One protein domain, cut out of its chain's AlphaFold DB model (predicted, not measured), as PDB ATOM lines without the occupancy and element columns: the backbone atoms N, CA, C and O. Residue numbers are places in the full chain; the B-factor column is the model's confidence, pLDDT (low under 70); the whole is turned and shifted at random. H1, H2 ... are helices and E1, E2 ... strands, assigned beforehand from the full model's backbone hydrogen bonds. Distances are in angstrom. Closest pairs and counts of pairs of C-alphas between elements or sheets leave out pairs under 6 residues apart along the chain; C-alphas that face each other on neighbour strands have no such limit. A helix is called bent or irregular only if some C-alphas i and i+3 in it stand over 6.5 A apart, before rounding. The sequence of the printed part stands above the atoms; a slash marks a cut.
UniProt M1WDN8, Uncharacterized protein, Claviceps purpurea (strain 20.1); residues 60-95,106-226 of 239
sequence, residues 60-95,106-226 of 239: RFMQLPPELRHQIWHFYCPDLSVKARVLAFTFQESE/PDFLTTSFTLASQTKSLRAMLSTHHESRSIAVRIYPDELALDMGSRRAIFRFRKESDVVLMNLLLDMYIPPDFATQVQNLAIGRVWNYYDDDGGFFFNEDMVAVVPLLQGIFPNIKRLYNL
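What this domain is: This is residues 60 to 95 and 106 to 226 of the 239 residues of an uncharacterized protein of Claviceps purpurea (strain 20.1) (UniProt M1WDN8). Picture an elongated body whose middle is a strongly twisted five-strand sheet, E2 E1 E5 E6 E7, with the two-strand hairpin E3 and E4 partly face to face with it as a small sandwich. At one end H1, H3 and H4 form a loose group of three helices, their centres in a triangle; at the other end lie H6 and the long link of residues 192 to 205, while H2 grazes the sheet beside E1 and the short H5 lies beside E3. The printed part has 157 residues with six named helices and seven named strands, in the order H1 E1 E2 H2 H3 H4 E3 E4 E5 H5 E6 H6 E7, and its class is mixed, helices and strands. The larger sheet is mixed and the smaller antiparallel. The whole is only just compact, close to loose, with a radius of gyration of the C-alphas of 18.1 A, and the C-alphas span 64 by 32 by 22 A.

Where its parts are: Find C-alpha 66 at (-4.459, -52.475, 22.330); there H1 begins, and it runs over residues 66 to 76 for 15.4 A. Next come E1, residues 86 to 92, 19.5 A long, and, after the cut, E2, residues 108 to 111. H2, residues 113 to 118, is neither bent nor irregular, but only just: C-alphas 113 and 116 are 6.1 A apart. H3 takes residues 120 to 128 over 12.2 A, and H4 residues 130 to 139 over 14.3 A. Find C-alpha 142 at (14.166, -42.506, 35.388), where E3 sets out over residues 142 to 148 for 19.2 A; E4, residues 151 to 157, measures 19.3 A. E5 is residues 163 to 169, 18.4 A, and H5 residues 176 to 179. E6, residues 184 to 191, measures 20.3 A and bends by 64 degrees at residue 188. H6, residues 206 to 216, 14.9 A, is only just irregular: C-alphas 208 and 211 are 6.7 A apart. E7, residues 222 to 225, ends at C-alpha 225 (36.449, -44.439, 27.294).

How they stand to each other: Start with the larger sheet, whose edge strands are E2 and E7. E1 pairs in a staggered way, with E5 over residues 86 to 88 and with E2 over residues 89 to 92. E2 and E1 are antiparallel, with N 110 and O 90 2.8 A apart, within hydrogen-bond range. E1 and E5 are parallel at 23 degrees, with N 87 and O 163 at 2.8 A. E5 and E6 are parallel, with N 186 and O 164 at 2.8 A, and E6 and E7 are parallel, with N 224 and O 185 at 2.8 A. E5, H5, E6 and E6, H6, E7 are strand-helix-strand units, two parallel neighbour strands with a helix between, each with a right-handed crossover. The hairpin E3 and E4 is antiparallel, with N 144 and O 155 at 2.8 A; with the larger sheet it makes a sandwich, two sheets face to face, their best planes 35 degrees apart. The closest C-alphas of E3 and H5 are those of Ala 145 and Phe 178, 5.6 A apart. H6 only grazes the larger sheet with residues 206 to 213, and H2 only grazes it with residues 113 to 118. H3 and H4 are a helical hairpin and touch at Leu 126 and Arg 133, their closest C-alphas, 4.3 A apart, at a steep tilt of 43 degrees, opposite ways. H1 is close to but not clearly touching H3, with the C-alphas of Tyr 76 and Ser 121 closest at 6.7 A, and is not on the sheet. In H1, H3 and H4 every O i to N i+4 pair is within hydrogen-bond range; H2 has 1 of 2 and H6 5 of 7, and H5 is too short for such a pair.

The domain as a whole: Look for the two C-alphas farthest apart, those of Gln 63 and Asp 196, at 64.1 A. Residues 96 to 105 are not printed, and C-alphas 95 and 106 are 9.5 A apart across the cut. The link from E6 to H6 is long. The mean pLDDT of the printed part is 85.7, and residues 95, 106 and 192 to 206 are under 70.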
ATOM      1  N   ARG A  60      -7.672 -41.350  16.073       83.12
ATOM      2  CA  ARG A  60      -7.521 -42.518  15.202       83.12
ATOM      3  C   ARG A  60      -6.604 -43.588  15.788       83.12
ATOM      4  O   ARG A  60      -6.842 -44.764  15.559       83.12
ATOM      5  N   PHE A  61      -5.580 -43.212  16.560       84.31
ATOM      6  CA  PHE A  61      -4.700 -44.201  17.186       84.31
ATOM      7  C   PHE A  61      -5.452 -44.980  18.264       84.31
ATOM      8  O   PHE A  61      -5.237 -46.176  18.385       84.31
ATOM      9  N   MET A  62      -6.388 -44.344  18.979       87.56
ATOM     10  CA  MET A  62      -7.223 -44.999  19.997       87.56
ATOM     11  C   MET A  62      -8.328 -45.899  19.432       87.56
ATOM     12  O   MET A  62      -8.881 -46.698  20.177       87.56
ATOM     13  N   GLN A  63      -8.640 -45.810  18.136       89.94
ATOM     14  CA  GLN A  63      -9.594 -46.719  17.485       89.94
ATOM     15  C   GLN A  63      -9.004 -48.115  17.240       89.94
ATOM     16  O   GLN A  63      -9.732 -49.053  16.929       89.94
ATOM     17  N   LEU A  64      -7.684 -48.253  17.357       90.56
ATOM     18  CA  LEU A  64      -6.995 -49.520  17.173       90.56
ATOM     19  C   LEU A  64      -7.062 -50.365  18.458       90.56
ATOM     20  O   LEU A  64      -6.864 -49.821  19.551       90.56
ATOM     21  N   PRO A  65      -7.244 -51.695  18.350       92.56
ATOM     22  CA  PRO A  65      -7.087 -52.608  19.476       92.56
ATOM     23  C   PRO A  65      -5.746 -52.409  20.209       92.56
ATOM     24  O   PRO A  65      -4.747 -52.055  19.566       92.56
ATOM     25  N   PRO A  66      -5.685 -52.624  21.539       90.50
ATOM     26  CA  PRO A  66      -4.459 -52.475  22.330       90.50
ATOM     27  C   PRO A  66      -3.249 -53.214  21.744       90.50
ATOM     28  O   PRO A  66      -2.144 -52.673  21.718       90.50
ATOM     29  N   GLU A  67      -3.463 -54.405  21.189       93.50
ATOM     30  CA  GLU A  67      -2.422 -55.237  20.587       93.50
ATOM     31  C   GLU A  67      -1.782 -54.538  19.382       93.50
ATOM     32  O   GLU A  67      -0.555 -54.476  19.280       93.50
ATOM     33  N   LEU A  68      -2.597 -53.936  18.507       93.50
ATOM     34  CA  LEU A  68      -2.101 -53.186  17.350       93.50
ATOM     35  C   LEU A  68      -1.381 -51.909  17.782       93.50
ATOM     36  O   LEU A  68      -0.347 -51.562  17.215       93.50
ATOM     37  N   ARG A  69      -1.878 -51.223  18.815       92.75
ATOM     38  CA  ARG A  69      -1.220 -50.028  19.365       92.75
ATOM     39  C   ARG A  69       0.164 -50.357  19.920       92.75
ATOM     40  O   ARG A  69       1.112 -49.612  19.671       92.75
ATOM     41  N   HIS A  70       0.301 -51.487  20.613       91.06
ATOM     42  CA  HIS A  70       1.592 -51.981  21.088       91.06
ATOM     43  C   HIS A  70       2.530 -52.335  19.928       91.06
ATOM     44  O   HIS A  70       3.690 -51.924  19.938       91.06
ATOM     45  N   GLN A  71       2.037 -53.048  18.911       92.12
ATOM     46  CA  GLN A  71       2.835 -53.408  17.734       92.12
ATOM     47  C   GLN A  71       3.321 -52.177  16.961       92.12
ATOM     48  O   GLN A  71       4.490 -52.117  16.582       92.12
ATOM     49  N   ILE A  72       2.466 -51.163  16.790       93.12
ATOM     50  CA  ILE A  72       2.846 -49.882  16.186       93.12
ATOM     51  C   ILE A  72       3.993 -49.256  16.974       93.12
ATOM     52  O   ILE A  72       4.996 -48.865  16.382       93.12
ATOM     53  N   TRP A  73       3.906 -49.197  18.304       93.56
ATOM     54  CA  TRP A  73       5.002 -48.630  19.084       93.56
ATOM     55  C   TRP A  73       6.290 -49.438  18.991       93.56
ATOM     56  O   TRP A  73       7.346 -48.832  18.843       93.56
ATOM     57  N   HIS A  74       6.229 -50.768  18.998       91.06
ATOM     58  CA  HIS A  74       7.417 -51.597  18.778       91.06
ATOM     59  C   HIS A  74       8.071 -51.356  17.410       91.06
ATOM     60  O   HIS A  74       9.291 -51.456  17.301       91.06
ATOM     61  N   PHE A  75       7.284 -51.013  16.389       90.88
ATOM     62  CA  PHE A  75       7.792 -50.710  15.053       90.88
ATOM     63  C   PHE A  75       8.358 -49.283  14.934       90.88
ATOM     64  O   PHE A  75       9.432 -49.086  14.378       90.88
ATOM     65  N   TYR A  76       7.658 -48.276  15.469       91.25
ATOM     66  CA  TYR A  76       8.017 -46.856  15.305       91.25
ATOM     67  C   TYR A  76       8.924 -46.294  16.410       91.25
ATOM     68  O   TYR A  76       9.524 -45.228  16.243       91.25
ATOM     69  N   CYS A  77       9.022 -46.979  17.549       92.56
ATOM     70  CA  CYS A  77       9.863 -46.601  18.676       92.56
ATOM     71  C   CYS A  77      10.957 -47.663  18.878       92.56
ATOM     72  O   CYS A  77      10.785 -48.575  19.691       92.56
ATOM     73  N   PRO A  78      12.094 -47.558  18.155       87.69
ATOM     74  CA  PRO A  78      13.186 -48.530  18.269       87.69
ATOM     75  C   PRO A  78      13.753 -48.595  19.693       87.69
ATOM     76  O   PRO A  78      14.236 -49.643  20.124       87.69
ATOM     77  N   ASP A  79      13.603 -47.510  20.457       87.94
ATOM     78  CA  ASP A  79      13.958 -47.423  21.869       87.94
ATOM     79  C   ASP A  79      13.302 -48.523  22.721       87.94
ATOM     80  O   ASP A  79      13.853 -48.922  23.739       87.94
ATOM     81  N   LEU A  80      12.146 -49.066  22.340       88.62
ATOM     82  CA  LEU A  80      11.508 -50.130  23.125       88.62
ATOM     83  C   LEU A  80      12.230 -51.479  23.008       88.62
ATOM     84  O   LEU A  80      12.066 -52.333  23.877       88.62
ATOM     85  N   SER A  81      13.019 -51.667  21.947       86.25
ATOM     86  CA  SER A  81      13.666 -52.941  21.611       86.25
ATOM     87  C   SER A  81      15.164 -52.954  21.932       86.25
ATOM     88  O   SER A  81      15.769 -54.022  22.030       86.25
ATOM     89  N   VAL A  82      15.785 -51.786  22.107       87.62
ATOM     90  CA  VAL A  82      17.214 -51.677  22.431       87.62
ATOM     91  C   VAL A  82      17.487 -51.972  23.906       87.62
ATOM     92  O   VAL A  82      16.752 -51.554  24.805       87.62
ATOM     93  N   LYS A  83      18.594 -52.674  24.170       88.62
ATOM     94  CA  LYS A  83      19.038 -52.995  25.539       88.62
ATOM     95  C   LYS A  83      19.608 -51.786  26.278       88.62
ATOM     96  O   LYS A  83      19.426 -51.684  27.482       88.62
ATOM     97  N   ALA A  84      20.284 -50.900  25.557       92.06
ATOM     98  CA  ALA A  84      20.921 -49.697  26.075       92.06
ATOM     99  C   ALA A  84      20.985 -48.648  24.961       92.06
ATOM    100  O   ALA A  84      21.138 -49.004  23.789       92.06
ATOM    101  N   ARG A  85      20.877 -47.371  25.328       93.38
ATOM    102  CA  ARG A  85      21.089 -46.231  24.425       93.38
ATOM    103  C   ARG A  85      22.258 -45.391  24.916       93.38
ATOM    104  O   ARG A  85      22.517 -45.336  26.114       93.38
ATOM    105  N   VAL A  86      22.922 -44.711  23.987       94.44
ATOM    106  CA  VAL A  86      23.940 -43.706  24.304       94.44
ATOM    107  C   VAL A  86      23.312 -42.329  24.136       94.44
ATOM    108  O   VAL A  86      22.954 -41.950  23.023       94.44
ATOM    109  N   LEU A  87      23.153 -41.605  25.242       94.81
ATOM    110  CA  LEU A  87      22.589 -40.260  25.287       94.81
ATOM    111  C   LEU A  87      23.740 -39.256  25.314       94.81
ATOM    112  O   LEU A  87      24.440 -39.143  26.318       94.81
ATOM    113  N   ALA A  88      23.956 -38.570  24.194       93.38
ATOM    114  CA  ALA A  88      25.079 -37.656  24.031       93.38
ATOM    115  C   ALA A  88      24.727 -36.222  24.448       93.38
ATOM    116  O   ALA A  88      23.793 -35.615  23.906       93.38
ATOM    117  N   PHE A  89      25.531 -35.670  25.351       92.00
ATOM    118  CA  PHE A  89      25.483 -34.288  25.812       92.00
ATOM    119  C   PHE A  89      26.760 -33.558  25.403       92.00
ATOM    120  O   PHE A  89      27.812 -34.167  25.205       92.00
ATOM    121  N   THR A  90      26.642 -32.250  25.223       88.44
ATOM    122  CA  THR A  90      27.751 -31.366  24.861       88.44
ATOM    123  C   THR A  90      27.724 -30.151  25.772       88.44
ATOM    124  O   THR A  90      26.783 -29.983  26.542       88.44
ATOM    125  N   PHE A  91      28.738 -29.309  25.686       83.69
ATOM    126  CA  PHE A  91      28.759 -28.025  26.377       83.69
ATOM    127  C   PHE A  91      28.491 -26.915  25.383       83.69
ATOM    128  O   PHE A  91      28.776 -27.065  24.189       83.69
ATOM    129  N   GLN A  92      27.879 -25.854  25.882       80.69
ATOM    130  CA  GLN A  92      27.805 -24.589  25.185       80.69
ATOM    131  C   GLN A  92      28.776 -23.648  25.885       80.69
ATOM    132  O   GLN A  92      28.636 -23.437  27.087       80.69
ATOM    133  N   GLU A  93      29.750 -23.147  25.123       73.25
ATOM    134  CA  GLU A  93      30.626 -22.075  25.584       73.25
ATOM    135  C   GLU A  93      29.773 -20.837  25.844       73.25
ATOM    136  O   GLU A  93      28.929 -20.465  25.012       73.25
ATOM    137  N   SER A  94      29.955 -20.237  27.012       70.56
ATOM    138  CA  SER A  94      29.313 -18.969  27.334       70.56
ATOM    139  C   SER A  94      29.887 -17.861  26.460       70.56
ATOM    140  O   SER A  94      31.085 -17.817  26.185       70.56
ATOM    141  N   GLU A  95      29.040 -16.947  25.987       67.19
ATOM    142  CA  GLU A  95      29.555 -15.781  25.273       67.19
ATOM    143  C   GLU A  95      30.253 -14.846  26.272       67.19
ATOM    144  O   GLU A  95      29.726 -14.633  27.366       67.19
ATOM    145  N   PRO A 106      29.532 -19.420  33.573       69.62
ATOM    146  CA  PRO A 106      30.194 -20.707  33.429       69.62
ATOM    147  C   PRO A 106      29.588 -21.477  32.254       69.62
ATOM    148  O   PRO A 106      28.365 -21.488  32.080       69.62
ATOM    149  N   ASP A 107      30.435 -22.163  31.486       77.25
ATOM    150  CA  ASP A 107      29.976 -23.098  30.461       77.25
ATOM    151  C   ASP A 107      28.952 -24.062  31.063       77.25
ATOM    152  O   ASP A 107      29.124 -24.576  32.175       77.25
ATOM    153  N   PHE A 108      27.880 -24.330  30.320       81.62
ATOM    154  CA  PHE A 108      26.787 -25.158  30.810       81.62
ATOM    155  C   PHE A 108      26.520 -26.367  29.917       81.62
ATOM    156  O   PHE A 108      26.726 -26.386  28.698       81.62
ATOM    157  N   LEU A 109      26.028 -27.420  30.564       86.56
ATOM    158  CA  LEU A 109      25.657 -28.672  29.927       86.56
ATOM    159  C   LEU A 109      24.427 -28.486  29.026       86.56
ATOM    160  O   LEU A 109      23.354 -28.078  29.465       86.56
ATOM    161  N   THR A 110      24.559 -28.860  27.757       87.81
ATOM    162  CA  THR A 110      23.502 -28.784  26.748       87.81
ATOM    163  C   THR A 110      23.321 -30.113  26.009       87.81
ATOM    164  O   THR A 110      24.076 -31.082  26.133       87.81
ATOM    165  N   THR A 111      22.250 -30.200  25.231       87.88
ATOM    166  CA  THR A 111      21.900 -31.401  24.474       87.88
ATOM    167  C   THR A 111      22.657 -31.433  23.155       87.88
ATOM    168  O   THR A 111      22.643 -30.441  22.427       87.88
ATOM    169  N   SER A 112      23.241 -32.573  22.777       85.25
ATOM    170  CA  SER A 112      23.798 -32.692  21.425       85.25
ATOM    171  C   SER A 112      22.691 -32.679  20.360       85.25
ATOM    172  O   SER A 112      21.543 -33.068  20.609       85.25
ATOM    173  N   PHE A 113      23.046 -32.299  19.131       80.81
ATOM    174  CA  PHE A 113      22.116 -32.301  17.997       80.81
ATOM    175  C   PHE A 113      21.519 -33.695  17.711       80.81
ATOM    176  O   PHE A 113      20.399 -33.812  17.204       80.81
ATOM    177  N   THR A 114      22.235 -34.770  18.062       86.88
ATOM    178  CA  THR A 114      21.777 -36.149  17.848       86.88
ATOM    179  C   THR A 114      20.748 -36.579  18.889       86.88
ATOM    180  O   THR A 114      19.827 -37.324  18.546       86.88
ATOM    181  N   LEU A 115      20.821 -36.062  20.120       90.25
ATOM    182  CA  LEU A 115      19.933 -36.447  21.222       90.25
ATOM    183  C   LEU A 115      18.457 -36.158  20.908       90.25
ATOM    184  O   LEU A 115      17.570 -36.967  21.199       90.25
ATOM    185  N   ALA A 116      18.177 -35.024  20.263       87.94
ATOM    186  CA  ALA A 116      16.822 -34.663  19.848       87.94
ATOM    187  C   ALA A 116      16.244 -35.658  18.826       87.94
ATOM    188  O   ALA A 116      15.053 -35.987  18.885       87.94
ATOM    189  N   SER A 117      17.084 -36.147  17.912       89.62
ATOM    190  CA  SER A 117      16.701 -37.136  16.903       89.62
ATOM    191  C   SER A 117      16.521 -38.521  17.521       89.62
ATOM    192  O   SER A 117      15.493 -39.153  17.289       89.62
ATOM    193  N   GLN A 118      17.458 -38.948  18.374       90.38
ATOM    194  CA  GLN A 118      17.403 -40.230  19.085       90.38
ATOM    195  C   GLN A 118      16.136 -40.352  19.939       90.38
ATOM    196  O   GLN A 118      15.433 -41.351  19.879       90.38
ATOM    197  N   THR A 119      15.782 -39.299  20.676       91.62
ATOM    198  CA  THR A 119      14.630 -39.317  21.593       91.62
ATOM    199  C   THR A 119      13.298 -38.965  20.923       91.62
ATOM    200  O   THR A 119      12.266 -38.892  21.594       91.62
ATOM    201  N   LYS A 120      13.274 -38.723  19.605       92.62
ATOM    202  CA  LYS A 120      12.074 -38.268  18.879       92.62
ATOM    203  C   LYS A 120      10.902 -39.238  19.033       92.62
ATOM    204  O   LYS A 120       9.808 -38.803  19.396       92.62
ATOM    205  N   SER A 121      11.125 -40.530  18.795       93.31
ATOM    206  CA  SER A 121      10.062 -41.540  18.878       93.31
ATOM    207  C   SER A 121       9.548 -41.718  20.306       93.31
ATOM    208  O   SER A 121       8.334 -41.744  20.517       93.31
ATOM    209  N   LEU A 122      10.442 -41.742  21.300       94.12
ATOM    210  CA  LEU A 122      10.050 -41.819  22.708       94.12
ATOM    211  C   LEU A 122       9.225 -40.593  23.135       94.12
ATOM    212  O   LEU A 122       8.183 -40.740  23.775       94.12
ATOM    213  N   ARG A 123       9.622 -39.380  22.727       92.94
ATOM    214  CA  ARG A 123       8.859 -38.149  23.002       92.94
ATOM    215  C   ARG A 123       7.483 -38.154  22.336       92.94
ATOM    216  O   ARG A 123       6.507 -37.727  22.959       92.94
ATOM    217  N   ALA A 124       7.384 -38.665  21.108       93.12
ATOM    218  CA  ALA A 124       6.104 -38.838  20.426       93.12
ATOM    219  C   ALA A 124       5.197 -39.812  21.195       93.12
ATOM    220  O   ALA A 124       4.038 -39.495  21.470       93.12
ATOM    221  N   MET A 125       5.739 -40.948  21.637       93.56
ATOM    222  CA  MET A 125       5.014 -41.947  22.422       93.56
ATOM    223  C   MET A 125       4.490 -41.378  23.752       93.56
ATOM    224  O   MET A 125       3.304 -41.523  24.055       93.56
ATOM    225  N   LEU A 126       5.329 -40.649  24.499       93.06
ATOM    226  CA  LEU A 126       4.955 -39.974  25.755       93.06
ATOM    227  C   LEU A 126       3.848 -38.918  25.570       93.06
ATOM    228  O   LEU A 126       3.046 -38.675  26.482       93.06
ATOM    229  N   SER A 127       3.801 -38.298  24.389       91.81
ATOM    230  CA  SER A 127       2.859 -37.225  24.052       91.81
ATOM    231  C   SER A 127       1.554 -37.724  23.430       91.81
ATOM    232  O   SER A 127       0.573 -36.988  23.431       91.81
ATOM    233  N   THR A 128       1.512 -38.960  22.920       90.69
ATOM    234  CA  THR A 128       0.365 -39.456  22.140       90.69
ATOM    235  C   THR A 128      -0.864 -39.739  23.004       90.69
ATOM    236  O   THR A 128      -1.960 -39.284  22.682       90.69
ATOM    237  N   HIS A 129      -0.710 -40.519  24.080       91.19
ATOM    238  CA  HIS A 129      -1.819 -40.926  24.953       91.19
ATOM    239  C   HIS A 129      -1.318 -41.423  26.315       91.19
ATOM    240  O   HIS A 129      -0.155 -41.802  26.439       91.19
ATOM    241  N   HIS A 130      -2.188 -41.462  27.333       90.38
ATOM    242  CA  HIS A 130      -1.815 -41.910  28.680       90.38
ATOM    243  C   HIS A 130      -1.350 -43.377  28.717       90.38
ATOM    244  O   HIS A 130      -0.434 -43.702  29.463       90.38
ATOM    245  N   GLU A 131      -1.920 -44.240  27.874       90.81
ATOM    246  CA  GLU A 131      -1.495 -45.640  27.742       90.81
ATOM    247  C   GLU A 131      -0.132 -45.778  27.051       90.81
ATOM    248  O   GLU A 131       0.761 -46.444  27.560       90.81
ATOM    249  N   SER A 132       0.087 -45.077  25.934       92.94
ATOM    250  CA  SER A 132       1.410 -45.025  25.294       92.94
ATOM    251  C   SER A 132       2.468 -44.514  26.273       92.94
ATOM    252  O   SER A 132       3.571 -45.051  26.366       92.94
ATOM    253  N   ARG A 133       2.104 -43.494  27.056       93.56
ATOM    254  CA  ARG A 133       2.950 -42.952  28.109       93.56
ATOM    255  C   ARG A 133       3.238 -43.993  29.183       93.56
ATOM    256  O   ARG A 133       4.396 -44.111  29.551       93.56
ATOM    257  N   SER A 134       2.253 -44.752  29.666       94.12
ATOM    258  CA  SER A 134       2.476 -45.752  30.720       94.12
ATOM    259  C   SER A 134       3.456 -46.845  30.283       94.12
ATOM    260  O   SER A 134       4.329 -47.224  31.063       94.12
ATOM    261  N   ILE A 135       3.394 -47.280  29.020       93.31
ATOM    262  CA  ILE A 135       4.364 -48.219  28.440       93.31
ATOM    263  C   ILE A 135       5.770 -47.603  28.441       93.31
ATOM    264  O   ILE A 135       6.717 -48.234  28.912       93.31
ATOM    265  N   ALA A 136       5.903 -46.364  27.960       94.75
ATOM    266  CA  ALA A 136       7.178 -45.656  27.924       94.75
ATOM    267  C   ALA A 136       7.754 -45.425  29.333       94.75
ATOM    268  O   ALA A 136       8.937 -45.666  29.535       94.75
ATOM    269  N   VAL A 137       6.930 -45.028  30.312       95.38
ATOM    270  CA  VAL A 137       7.330 -44.844  31.722       95.38
ATOM    271  C   VAL A 137       7.812 -46.153  32.336       95.38
ATOM    272  O   VAL A 137       8.771 -46.157  33.095       95.38
ATOM    273  N   ARG A 138       7.154 -47.273  32.021       94.25
ATOM    274  CA  ARG A 138       7.538 -48.581  32.559       94.25
ATOM    275  C   ARG A 138       8.908 -49.028  32.055       94.25
ATOM    276  O   ARG A 138       9.621 -49.712  32.778       94.25
ATOM    277  N   ILE A 139       9.249 -48.683  30.814       93.69
ATOM    278  CA  ILE A 139      10.535 -49.047  30.209       93.69
ATOM    279  C   ILE A 139      11.617 -48.034  30.584       93.69
ATOM    280  O   ILE A 139      12.731 -48.442  30.874       93.69
ATOM    281  N   TYR A 140      11.287 -46.743  30.615       95.62
ATOM    282  CA  TYR A 140      12.178 -45.630  30.937       95.62
ATOM    283  C   TYR A 140      11.637 -44.873  32.160       95.62
ATOM    284  O   TYR A 140      10.956 -43.847  31.997       95.62
ATOM    285  N   PRO A 141      11.853 -45.421  33.370       95.88
ATOM    286  CA  PRO A 141      11.268 -44.886  34.594       95.88
ATOM    287  C   PRO A 141      12.023 -43.677  35.139       95.88
ATOM    288  O   PRO A 141      11.415 -42.867  35.836       95.88
ATOM    289  N   ASP A 142      13.316 -43.552  34.836       96.81
ATOM    290  CA  ASP A 142      14.166 -42.506  35.388       96.81
ATOM    291  C   ASP A 142      14.144 -41.247  34.515       96.81
ATOM    292  O   ASP A 142      13.893 -41.284  33.302       96.81
ATOM    293  N   GLU A 143      14.436 -40.116  35.150       95.06
ATOM    294  CA  GLU A 143      14.437 -38.799  34.530       95.06
ATOM    295  C   GLU A 143      15.797 -38.133  34.724       95.06
ATOM    296  O   GLU A 143      16.352 -38.114  35.819       95.06
ATOM    297  N   LEU A 144      16.328 -37.591  33.637       93.25
ATOM    298  CA  LEU A 144      17.552 -36.814  33.601       93.25
ATOM    299  C   LEU A 144      17.152 -35.364  33.328       93.25
ATOM    300  O   LEU A 144      16.681 -35.033  32.233       93.25
ATOM    301  N   ALA A 145      17.265 -34.527  34.355       91.31
ATOM    302  CA  ALA A 145      16.932 -33.116  34.268       91.31
ATOM    303  C   ALA A 145      18.162 -32.315  33.837       91.31
ATOM    304  O   ALA A 145      19.239 -32.460  34.406       91.31
ATOM    305  N   LEU A 146      17.972 -31.458  32.843       88.56
ATOM    306  CA  LEU A 146      18.949 -30.484  32.386       88.56
ATOM    307  C   LEU A 146      18.393 -29.090  32.586       88.56
ATOM    308  O   LEU A 146      17.269 -28.801  32.157       88.56
ATOM    309  N   ASP A 147      19.197 -28.249  33.213       83.50
ATOM    310  CA  ASP A 147      18.942 -26.824  33.285       83.50
ATOM    311  C   ASP A 147      19.715 -26.131  32.161       83.50
ATOM    312  O   ASP A 147      20.934 -26.234  32.085       83.50
ATOM    313  N   MET A 148      18.991 -25.506  31.235       76.75
ATOM    314  CA  MET A 148      19.533 -24.807  30.067       76.75
ATOM    315  C   MET A 148      19.223 -23.308  30.192       76.75
ATOM    316  O   MET A 148      18.640 -22.694  29.289       76.75
ATOM    317  N   GLY A 149      19.511 -22.749  31.370       73.69
ATOM    318  CA  GLY A 149      19.231 -21.362  31.738       73.69
ATOM    319  C   GLY A 149      17.731 -21.096  31.889       73.69
ATOM    320  O   GLY A 149      17.100 -21.459  32.872       73.69
ATOM    321  N   SER A 150      17.111 -20.466  30.889       72.88
ATOM    322  CA  SER A 150      15.671 -20.142  30.932       72.88
ATOM    323  C   SER A 150      14.746 -21.346  30.699       72.88
ATOM    324  O   SER A 150      13.519 -21.214  30.748       72.88
ATOM    325  N   ARG A 151      15.304 -22.524  30.387       79.44
ATOM    326  CA  ARG A 151      14.539 -23.720  30.018       79.44
ATOM    327  C   ARG A 151      15.038 -24.944  30.762       79.44
ATOM    328  O   ARG A 151      16.214 -25.271  30.716       79.44
ATOM    329  N   ARG A 152      14.095 -25.707  31.316       85.12
ATOM    330  CA  ARG A 152      14.353 -27.042  31.858       85.12
ATOM    331  C   ARG A 152      13.973 -28.110  30.839       85.12
ATOM    332  O   ARG A 152      12.829 -28.153  30.380       85.12
ATOM    333  N   ALA A 153      14.908 -28.993  30.511       87.81
ATOM    334  CA  ALA A 153      14.662 -30.165  29.681       87.81
ATOM    335  C   ALA A 153      14.682 -31.434  30.542       87.81
ATOM    336  O   ALA A 153      15.524 -31.586  31.422       87.81
ATOM    337  N   ILE A 154      13.741 -32.349  30.299       90.62
ATOM    338  CA  ILE A 154      13.665 -33.634  31.004       90.62
ATOM    339  C   ILE A 154      13.752 -34.754  29.976       90.62
ATOM    340  O   ILE A 154      12.936 -34.831  29.050       90.62
ATOM    341  N   PHE A 155      14.728 -35.636  30.158       92.12
ATOM    342  CA  PHE A 155      14.938 -36.809  29.321       92.12
ATOM    343  C   PHE A 155      14.635 -38.069  30.105       92.12
ATOM    344  O   PHE A 155      15.119 -38.250  31.215       92.12
ATOM    345  N   ARG A 156      13.847 -38.965  29.513       94.06
ATOM    346  CA  ARG A 156      13.587 -40.270  30.115       94.06
ATOM    347  C   ARG A 156      14.611 -41.290  29.673       94.06
ATOM    348  O   ARG A 156      14.860 -41.452  28.473       94.06
ATOM    349  N   PHE A 157      15.168 -41.983  30.652       96.06
ATOM    350  CA  PHE A 157      16.240 -42.942  30.455       96.06
ATOM    351  C   PHE A 157      16.125 -44.106  31.446       96.06
ATOM    352  O   PHE A 157      15.232 -44.135  32.293       96.06
ATOM    353  N   ARG A 158      16.979 -45.113  31.270       95.69
ATOM    354  CA  ARG A 158      17.156 -46.223  32.217       95.69
ATOM    355  C   ARG A 158      18.523 -46.105  32.855       95.69
ATOM    356  O   ARG A 158      19.511 -46.441  32.197       95.69
ATOM    357  N   LYS A 159      18.605 -45.697  34.118       95.88
ATOM    358  CA  LYS A 159      19.906 -45.471  34.764       95.88
ATOM    359  C   LYS A 159      20.798 -46.710  34.782       95.88
ATOM    360  O   LYS A 159      22.010 -46.580  34.693       95.88
ATOM    361  N   GLU A 160      20.233 -47.917  34.834       95.50
ATOM    362  CA  GLU A 160      21.007 -49.160  34.923       95.50
ATOM    363  C   GLU A 160      21.683 -49.566  33.605       95.50
ATOM    364  O   GLU A 160      22.644 -50.345  33.618       95.50
ATOM    365  N   SER A 161      21.183 -49.075  32.467       95.38
ATOM    366  CA  SER A 161      21.583 -49.564  31.138       95.38
ATOM    367  C   SER A 161      21.944 -48.468  30.146       95.38
ATOM    368  O   SER A 161      22.898 -48.653  29.395       95.38
ATOM    369  N   ASP A 162      21.221 -47.349  30.136       96.50
ATOM    370  CA  ASP A 162      21.532 -46.230  29.253       96.50
ATOM    371  C   ASP A 162      22.846 -45.579  29.708       96.50
ATOM    372  O   ASP A 162      23.142 -45.491  30.904       96.50
ATOM    373  N   VAL A 163      23.639 -45.154  28.726       96.62
ATOM    374  CA  VAL A 163      24.966 -44.562  28.902       96.62
ATOM    375  C   VAL A 163      24.890 -43.084  28.561       96.62
ATOM    376  O   VAL A 163      24.425 -42.715  27.485       96.62
ATOM    377  N   VAL A 164      25.361 -42.237  29.466       95.81
ATOM    378  CA  VAL A 164      25.531 -40.804  29.228       95.81
ATOM    379  C   VAL A 164      26.894 -40.605  28.585       95.81
ATOM    380  O   VAL A 164      27.900 -40.977  29.175       95.81
ATOM    381  N   LEU A 165      26.934 -40.066  27.369       94.19
ATOM    382  CA  LEU A 165      28.173 -39.709  26.683       94.19
ATOM    383  C   LEU A 165      28.374 -38.204  26.771       94.19
ATOM    384  O   LEU A 165      27.496 -37.444  26.367       94.19
ATOM    385  N   MET A 166      29.541 -37.786  27.237       90.12
ATOM    386  CA  MET A 166      29.930 -36.383  27.236       90.12
ATOM    387  C   MET A 166      31.438 -36.239  27.048       90.12
ATOM    388  O   MET A 166      32.221 -37.128  27.388       90.12
ATOM    389  N   ASN A 167      31.847 -35.105  26.493       85.94
ATOM    390  CA  ASN A 167      33.195 -34.606  26.751       85.94
ATOM    391  C   ASN A 167      33.223 -34.075  28.193       85.94
ATOM    392  O   ASN A 167      32.167 -33.951  28.796       85.94
ATOM    393  N   LEU A 168      34.377 -33.783  28.774       78.94
ATOM    394  CA  LEU A 168      34.469 -33.169  30.097       78.94
ATOM    395  C   LEU A 168      35.302 -31.896  30.001       78.94
ATOM    396  O   LEU A 168      36.358 -31.903  29.377       78.94
ATOM    397  N   LEU A 169      34.821 -30.837  30.635       78.25
ATOM    398  CA  LEU A 169      35.571 -29.622  30.933       78.25
ATOM    399  C   LEU A 169      35.690 -29.579  32.459       78.25
ATOM    400  O   LEU A 169      34.670 -29.727  33.136       78.25
ATOM    401  N   LEU A 170      36.904 -29.477  33.001       74.69
ATOM    402  CA  LEU A 170      37.132 -29.655  34.445       74.69
ATOM    403  C   LEU A 170      36.455 -28.578  35.311       74.69
ATOM    404  O   LEU A 170      36.074 -28.877  36.440       74.69
ATOM    405  N   ASP A 171      36.220 -27.387  34.759       74.12
ATOM    406  CA  ASP A 171      35.612 -26.246  35.463       74.12
ATOM    407  C   ASP A 171      34.121 -26.052  35.160       74.12
ATOM    408  O   ASP A 171      33.512 -25.059  35.558       74.12
ATOM    409  N   MET A 172      33.509 -26.990  34.439       78.69
ATOM    410  CA  MET A 172      32.138 -26.834  33.971       78.69
ATOM    411  C   MET A 172      31.112 -27.208  35.037       78.69
ATOM    412  O   MET A 172      31.246 -28.192  35.773       78.69
ATOM    413  N   TYR A 173      30.039 -26.419  35.089       84.44
ATOM    414  CA  TYR A 173      28.943 -26.651  36.011       84.44
ATOM    415  C   TYR A 173      28.056 -27.805  35.529       84.44
ATOM    416  O   TYR A 173      27.315 -27.699  34.548       84.44
ATOM    417  N   ILE A 174      28.084 -28.912  36.273       87.94
ATOM    418  CA  ILE A 174      27.156 -30.026  36.086       87.94
ATOM    419  C   ILE A 174      26.075 -29.936  37.168       87.94
ATOM    420  O   ILE A 174      26.400 -30.009  38.356       87.94
ATOM    421  N   PRO A 175      24.784 -29.844  36.794       88.44
ATOM    422  CA  PRO A 175      23.703 -29.814  37.769       88.44
ATOM    423  C   PRO A 175      23.746 -31.042  38.699       88.44
ATOM    424  O   PRO A 175      23.800 -32.172  38.206       88.44
ATOM    425  N   PRO A 176      23.655 -30.881  40.032       88.50
ATOM    426  CA  PRO A 176      23.675 -32.015  40.962       88.50
ATOM    427  C   PRO A 176      22.563 -33.041  40.689       88.50
ATOM    428  O   PRO A 176      22.787 -34.254  40.739       88.50
ATOM    429  N   ASP A 177      21.374 -32.561  40.313       90.31
ATOM    430  CA  ASP A 177      20.230 -33.395  39.924       90.31
ATOM    431  C   ASP A 177      20.488 -34.194  38.640       90.31
ATOM    432  O   ASP A 177      19.882 -35.242  38.435       90.31
ATOM    433  N   PHE A 178      21.383 -33.721  37.771       93.25
ATOM    434  CA  PHE A 178      21.854 -34.485  36.621       93.25
ATOM    435  C   PHE A 178      22.871 -35.529  37.083       93.25
ATOM    436  O   PHE A 178      22.686 -36.725  36.855       93.25
ATOM    437  N   ALA A 179      23.924 -35.089  37.776       93.12
ATOM    438  CA  ALA A 179      25.078 -35.923  38.091       93.12
ATOM    439  C   ALA A 179      24.734 -37.121  38.987       93.12
ATOM    440  O   ALA A 179      25.225 -38.231  38.781       93.12
ATOM    441  N   THR A 180      23.829 -36.925  39.945       95.19
ATOM    442  CA  THR A 180      23.372 -37.987  40.851       95.19
ATOM    443  C   THR A 180      22.568 -39.084  40.147       95.19
ATOM    444  O   THR A 180      22.506 -40.204  40.654       95.19
ATOM    445  N   GLN A 181      21.972 -38.818  38.984       96.56
ATOM    446  CA  GLN A 181      21.176 -39.812  38.255       96.56
ATOM    447  C   GLN A 181      22.034 -40.691  37.333       96.56
ATOM    448  O   GLN A 181      21.631 -41.805  36.982       96.56
ATOM    449  N   VAL A 182      23.227 -40.230  36.951       96.69
ATOM    450  CA  VAL A 182      24.105 -40.942  36.013       96.69
ATOM    451  C   VAL A 182      24.816 -42.108  36.703       96.69
ATOM    452  O   VAL A 182      25.563 -41.921  37.658       96.69
ATOM    453  N   GLN A 183      24.627 -43.327  36.179       97.31
ATOM    454  CA  GLN A 183      25.348 -44.528  36.640       97.31
ATOM    455  C   GLN A 183      26.297 -45.116  35.593       97.31
ATOM    456  O   GLN A 183      27.259 -45.796  35.947       97.31
ATOM    457  N   ASN A 184      26.035 -44.890  34.308       97.19
ATOM    458  CA  ASN A 184      26.895 -45.336  33.221       97.19
ATOM    459  C   ASN A 184      27.368 -44.097  32.456       97.19
ATOM    460  O   ASN A 184      26.562 -43.453  31.785       97.19
ATOM    461  N   LEU A 185      28.653 -43.772  32.564       95.12
ATOM    462  CA  LEU A 185      29.252 -42.593  31.946       95.12
ATOM    463  C   LEU A 185      30.262 -43.022  30.881       95.12
ATOM    464  O   LEU A 185      31.119 -43.861  31.140       95.12
ATOM    465  N   ALA A 186      30.171 -42.446  29.691       93.75
ATOM    466  CA  ALA A 186      31.178 -42.535  28.649       93.75
ATOM    467  C   ALA A 186      31.833 -41.165  28.466       93.75
ATOM    468  O   ALA A 186      31.137 -40.158  28.320       93.75
ATOM    469  N   ILE A 187      33.164 -41.141  28.461       89.00
ATOM    470  CA  ILE A 187      33.946 -39.911  28.342       89.00
ATOM    471  C   ILE A 187      34.640 -39.877  26.987       89.00
ATOM    472  O   ILE A 187      35.401 -40.788  26.642       89.00
ATOM    473  N   GLY A 188      34.353 -38.815  26.232       83.75
ATOM    474  CA  GLY A 188      34.892 -38.557  24.899       83.75
ATOM    475  C   GLY A 188      36.265 -37.888  24.913       83.75
ATOM    476  O   GLY A 188      37.252 -38.527  24.597       83.75
ATOM    477  N   ARG A 189      36.329 -36.598  25.240       77.06
ATOM    478  CA  ARG A 189      37.564 -35.818  25.439       77.06
ATOM    479  C   ARG A 189      37.477 -35.067  26.759       77.06
ATOM    480  O   ARG A 189      36.400 -34.577  27.079       77.06
ATOM    481  N   VAL A 190      38.580 -34.958  27.490       74.38
ATOM    482  CA  VAL A 190      38.707 -34.121  28.694       74.38
ATOM    483  C   VAL A 190      39.569 -32.917  28.323       74.38
ATOM    484  O   VAL A 190      40.679 -33.111  27.827       74.38
ATOM    485  N   TRP A 191      39.060 -31.706  28.539       70.69
ATOM    486  CA  TRP A 191      39.785 -30.462  28.291       70.69
ATOM    487  C   TRP A 191      40.076 -29.736  29.607       70.69
ATOM    488  O   TRP A 191      39.273 -29.789  30.543       70.69
ATOM    489  N   ASN A 192      41.211 -29.041  29.637       68.81
ATOM    490  CA  ASN A 192      41.627 -28.128  30.695       68.81
ATOM    491  C   ASN A 192      41.939 -26.770  30.055       68.81
ATOM    492  O   ASN A 192      42.783 -26.710  29.164       68.81
ATOM    493  N   TYR A 193      41.249 -25.705  30.470       62.34
ATOM    494  CA  TYR A 193      41.474 -24.361  29.924       62.34
ATOM    495  C   TYR A 193      42.759 -23.710  30.457       62.34
ATOM    496  O   TYR A 193      43.255 -22.773  29.841       62.34
ATOM    497  N   TYR A 194      43.305 -24.199  31.575       60.03
ATOM    498  CA  TYR A 194      44.425 -23.556  32.270       60.03
ATOM    499  C   TYR A 194      45.816 -24.042  31.850       60.03
ATOM    500  O   TYR A 194      46.811 -23.508  32.338       60.03
ATOM    501  N   ASP A 195      45.907 -25.032  30.961       57.16
ATOM    502  CA  ASP A 195      47.191 -25.442  30.396       57.16
ATOM    503  C   ASP A 195      47.469 -24.618  29.128       57.16
ATOM    504  O   ASP A 195      46.865 -24.861  28.081       57.16
ATOM    505  N   ASP A 196      48.401 -23.659  29.225       52.06
ATOM    506  CA  ASP A 196      48.837 -22.736  28.150       52.06
ATOM    507  C   ASP A 196      49.241 -23.447  26.834       52.06
ATOM    508  O   ASP A 196      49.243 -22.836  25.766       52.06
ATOM    509  N   ASP A 197      49.532 -24.751  26.883       53.84
ATOM    510  CA  ASP A 197      49.853 -25.589  25.718       53.84
ATOM    511  C   ASP A 197      48.614 -26.180  25.003       53.84
ATOM    512  O   ASP A 197      48.751 -26.979  24.071       53.84
ATOM    513  N   GLY A 198      47.388 -25.835  25.420       51.41
ATOM    514  CA  GLY A 198      46.169 -26.480  24.913       51.41
ATOM    515  C   GLY A 198      46.154 -27.978  25.231       51.41
ATOM    516  O   GLY A 198      45.690 -28.794  24.427       51.41
ATOM    517  N   GLY A 199      46.740 -28.332  26.380       49.84
ATOM    518  CA  GLY A 199      47.008 -29.692  26.821       49.84
ATOM    519  C   GLY A 199      45.724 -30.488  26.993       49.84
ATOM    520  O   GLY A 199      45.104 -30.518  28.050       49.84
ATOM    521  N   PHE A 200      45.315 -31.182  25.940       53.59
ATOM    522  CA  PHE A 200      44.390 -32.285  26.090       53.59
ATOM    523  C   PHE A 200      45.033 -33.335  26.999       53.59
ATOM    524  O   PHE A 200      46.177 -33.726  26.763       53.59
ATOM    525  N   PHE A 201      44.275 -33.915  27.927       55.03
ATOM    526  CA  PHE A 201      44.663 -35.188  28.542       55.03
ATOM    527  C   PHE A 201      44.503 -36.341  27.523       55.03
ATOM    528  O   PHE A 201      43.783 -37.303  27.770       55.03
ATOM    529  N   PHE A 202      45.108 -36.243  26.332       53.84
ATOM    530  CA  PHE A 202      45.346 -37.396  25.461       53.84
ATOM    531  C   PHE A 202      46.633 -38.045  25.962       53.84
ATOM    532  O   PHE A 202      47.693 -37.475  25.741       53.84
ATOM    533  N   ASN A 203      46.540 -39.227  26.579       51.97
ATOM    534  CA  ASN A 203      47.615 -39.911  27.321       51.97
ATOM    535  C   ASN A 203      47.924 -39.220  28.669       51.97
ATOM    536  O   ASN A 203      48.183 -38.034  28.715       51.97
ATOM    537  N   GLU A 204      47.928 -39.853  29.842       52.25
ATOM    538  CA  GLU A 204      48.252 -41.256  30.105       52.25
ATOM    539  C   GLU A 204      47.726 -41.784  31.454       52.25
ATOM    540  O   GLU A 204      48.023 -42.922  31.792       52.25
ATOM    541  N   ASP A 205      46.896 -41.050  32.207       62.91
ATOM    542  CA  ASP A 205      46.346 -41.612  33.450       62.91
ATOM    543  C   ASP A 205      44.892 -41.204  33.700       62.91
ATOM    544  O   ASP A 205      44.561 -40.336  34.505       62.91
ATOM    545  N   MET A 206      43.975 -41.904  33.025       64.44
ATOM    546  CA  MET A 206      42.550 -41.943  33.392       64.44
ATOM    547  C   MET A 206      42.371 -42.186  34.897       64.44
ATOM    548  O   MET A 206      41.442 -41.653  35.497       64.44
ATOM    549  N   VAL A 207      43.274 -42.962  35.511       71.19
ATOM    550  CA  VAL A 207      43.275 -43.229  36.952       71.19
ATOM    551  C   VAL A 207      43.364 -41.933  37.757       71.19
ATOM    552  O   VAL A 207      42.705 -41.832  38.788       71.19
ATOM    553  N   ALA A 208      44.083 -40.917  37.271       75.19
ATOM    554  CA  ALA A 208      44.181 -39.622  37.938       75.19
ATOM    555  C   ALA A 208      42.865 -38.825  37.886       75.19
ATOM    556  O   ALA A 208      42.559 -38.087  38.820       75.19
ATOM    557  N   VAL A 209      42.055 -39.004  36.836       77.81
ATOM    558  CA  VAL A 209      40.780 -38.281  36.657       77.81
ATOM    559  C   VAL A 209      39.603 -39.024  37.308       77.81
ATOM    560  O   VAL A 209      38.582 -38.418  37.626       77.81
ATOM    561  N   VAL A 210      39.727 -40.331  37.569       84.12
ATOM    562  CA  VAL A 210      38.670 -41.139  38.207       84.12
ATOM    563  C   VAL A 210      38.198 -40.567  39.556       84.12
ATOM    564  O   VAL A 210      36.983 -40.459  39.723       84.12
ATOM    565  N   PRO A 211      39.072 -40.165  40.503       87.88
ATOM    566  CA  PRO A 211      38.630 -39.557  41.760       87.88
ATOM    567  C   PRO A 211      37.800 -38.288  41.550       87.88
ATOM    568  O   PRO A 211      36.784 -38.098  42.216       87.88
ATOM    569  N   LEU A 212      38.187 -37.450  40.585       85.81
ATOM    570  CA  LEU A 212      37.431 -36.252  40.236       85.81
ATOM    571  C   LEU A 212      36.051 -36.615  39.674       85.81
ATOM    572  O   LEU A 212      35.039 -36.076  40.113       85.81
ATOM    573  N   LEU A 213      35.995 -37.577  38.751       88.50
ATOM    574  CA  LEU A 213      34.739 -38.062  38.177       88.50
ATOM    575  C   LEU A 213      33.812 -38.666  39.227       88.50
ATOM    576  O   LEU A 213      32.604 -38.480  39.136       88.50
ATOM    577  N   GLN A 214      34.356 -39.367  40.221       90.88
ATOM    578  CA  GLN A 214      33.584 -39.879  41.353       90.88
ATOM    579  C   GLN A 214      33.065 -38.752  42.250       90.88
ATOM    580  O   GLN A 214      31.968 -38.869  42.792       90.88
ATOM    581  N   GLY A 215      33.816 -37.655  42.383       90.75
ATOM    582  CA  GLY A 215      33.357 -36.451  43.074       90.75
ATOM    583  C   GLY A 215      32.192 -35.768  42.353       90.75
ATOM    584  O   GLY A 215      31.209 -35.397  42.987       90.75
ATOM    585  N   ILE A 216      32.279 -35.651  41.026       91.00
ATOM    586  CA  ILE A 216      31.237 -35.036  40.194       91.00
ATOM    587  C   ILE A 216      30.002 -35.940  40.114       91.00
ATOM    588  O   ILE A 216      28.879 -35.491  40.327       91.00
ATOM    589  N   PHE A 217      30.200 -37.223  39.817       94.31
ATOM    590  CA  PHE A 217      29.147 -38.210  39.606       94.31
ATOM    591  C   PHE A 217      29.221 -39.308  40.679       94.31
ATOM    592  O   PHE A 217      29.776 -40.391  40.449       94.31
ATOM    593  N   PRO A 218      28.608 -39.082  41.850       95.31
ATOM    594  CA  PRO A 218      28.775 -39.961  43.008       95.31
ATOM    595  C   PRO A 218      28.202 -41.373  42.813       95.31
ATOM    596  O   PRO A 218      28.548 -42.288  43.554       95.31
ATOM    597  N   ASN A 219      27.329 -41.568  41.819       96.56
ATOM    598  CA  ASN A 219      26.613 -42.825  41.583       96.56
ATOM    599  C   ASN A 219      27.120 -43.615  40.363       96.56
ATOM    600  O   ASN A 219      26.445 -44.557  39.930       96.56
ATOM    601  N   ILE A 220      28.294 -43.276  39.812       95.88
ATOM    602  CA  ILE A 220      28.885 -44.035  38.701       95.88
ATOM    603  C   ILE A 220      29.125 -45.489  39.113       95.88
ATOM    604  O   ILE A 220      29.789 -45.795  40.100       95.88
ATOM    605  N   LYS A 221      28.623 -46.399  38.278       96.31
ATOM    606  CA  LYS A 221      28.871 -47.843  38.333       96.31
ATOM    607  C   LYS A 221      29.731 -48.327  37.174       96.31
ATOM    608  O   LYS A 221      30.439 -49.319  37.321       96.31
ATOM    609  N   ARG A 222      29.626 -47.682  36.010       95.31
ATOM    610  CA  ARG A 222      30.381 -48.039  34.804       95.31
ATOM    611  C   ARG A 222      30.939 -46.787  34.147       95.31
ATOM    612  O   ARG A 222      30.193 -45.840  33.907       95.31
ATOM    613  N   LEU A 223      32.228 -46.829  33.836       92.06
ATOM    614  CA  LEU A 223      32.951 -45.774  33.140       92.06
ATOM    615  C   LEU A 223      33.511 -46.342  31.833       92.06
ATOM    616  O   LEU A 223      34.186 -47.370  31.852       92.06
ATOM    617  N   TYR A 224      33.211 -45.691  30.712       91.12
ATOM    618  CA  TYR A 224      33.675 -46.064  29.377       91.12
ATOM    619  C   TYR A 224      34.561 -44.958  28.800       91.12
ATOM    620  O   TYR A 224      34.291 -43.772  28.995       91.12
ATOM    621  N   ASN A 225      35.582 -45.342  28.043       86.00
ATOM    622  CA  ASN A 225      36.449 -44.439  27.294       86.00
ATOM    623  C   ASN A 225      36.172 -44.568  25.782       86.00
ATOM    624  O   ASN A 225      35.956 -45.665  25.277       86.00
ATOM    625  N   LEU A 226      36.157 -43.447  25.054       79.69
ATOM    626  CA  LEU A 226      35.982 -43.400  23.590       79.69
ATOM    627  C   LEU A 226      37.287 -43.101  22.812       79.69
ATOM    628  O   LEU A 226      37.251 -42.703  21.653       79.69
TER     629      LEU A 226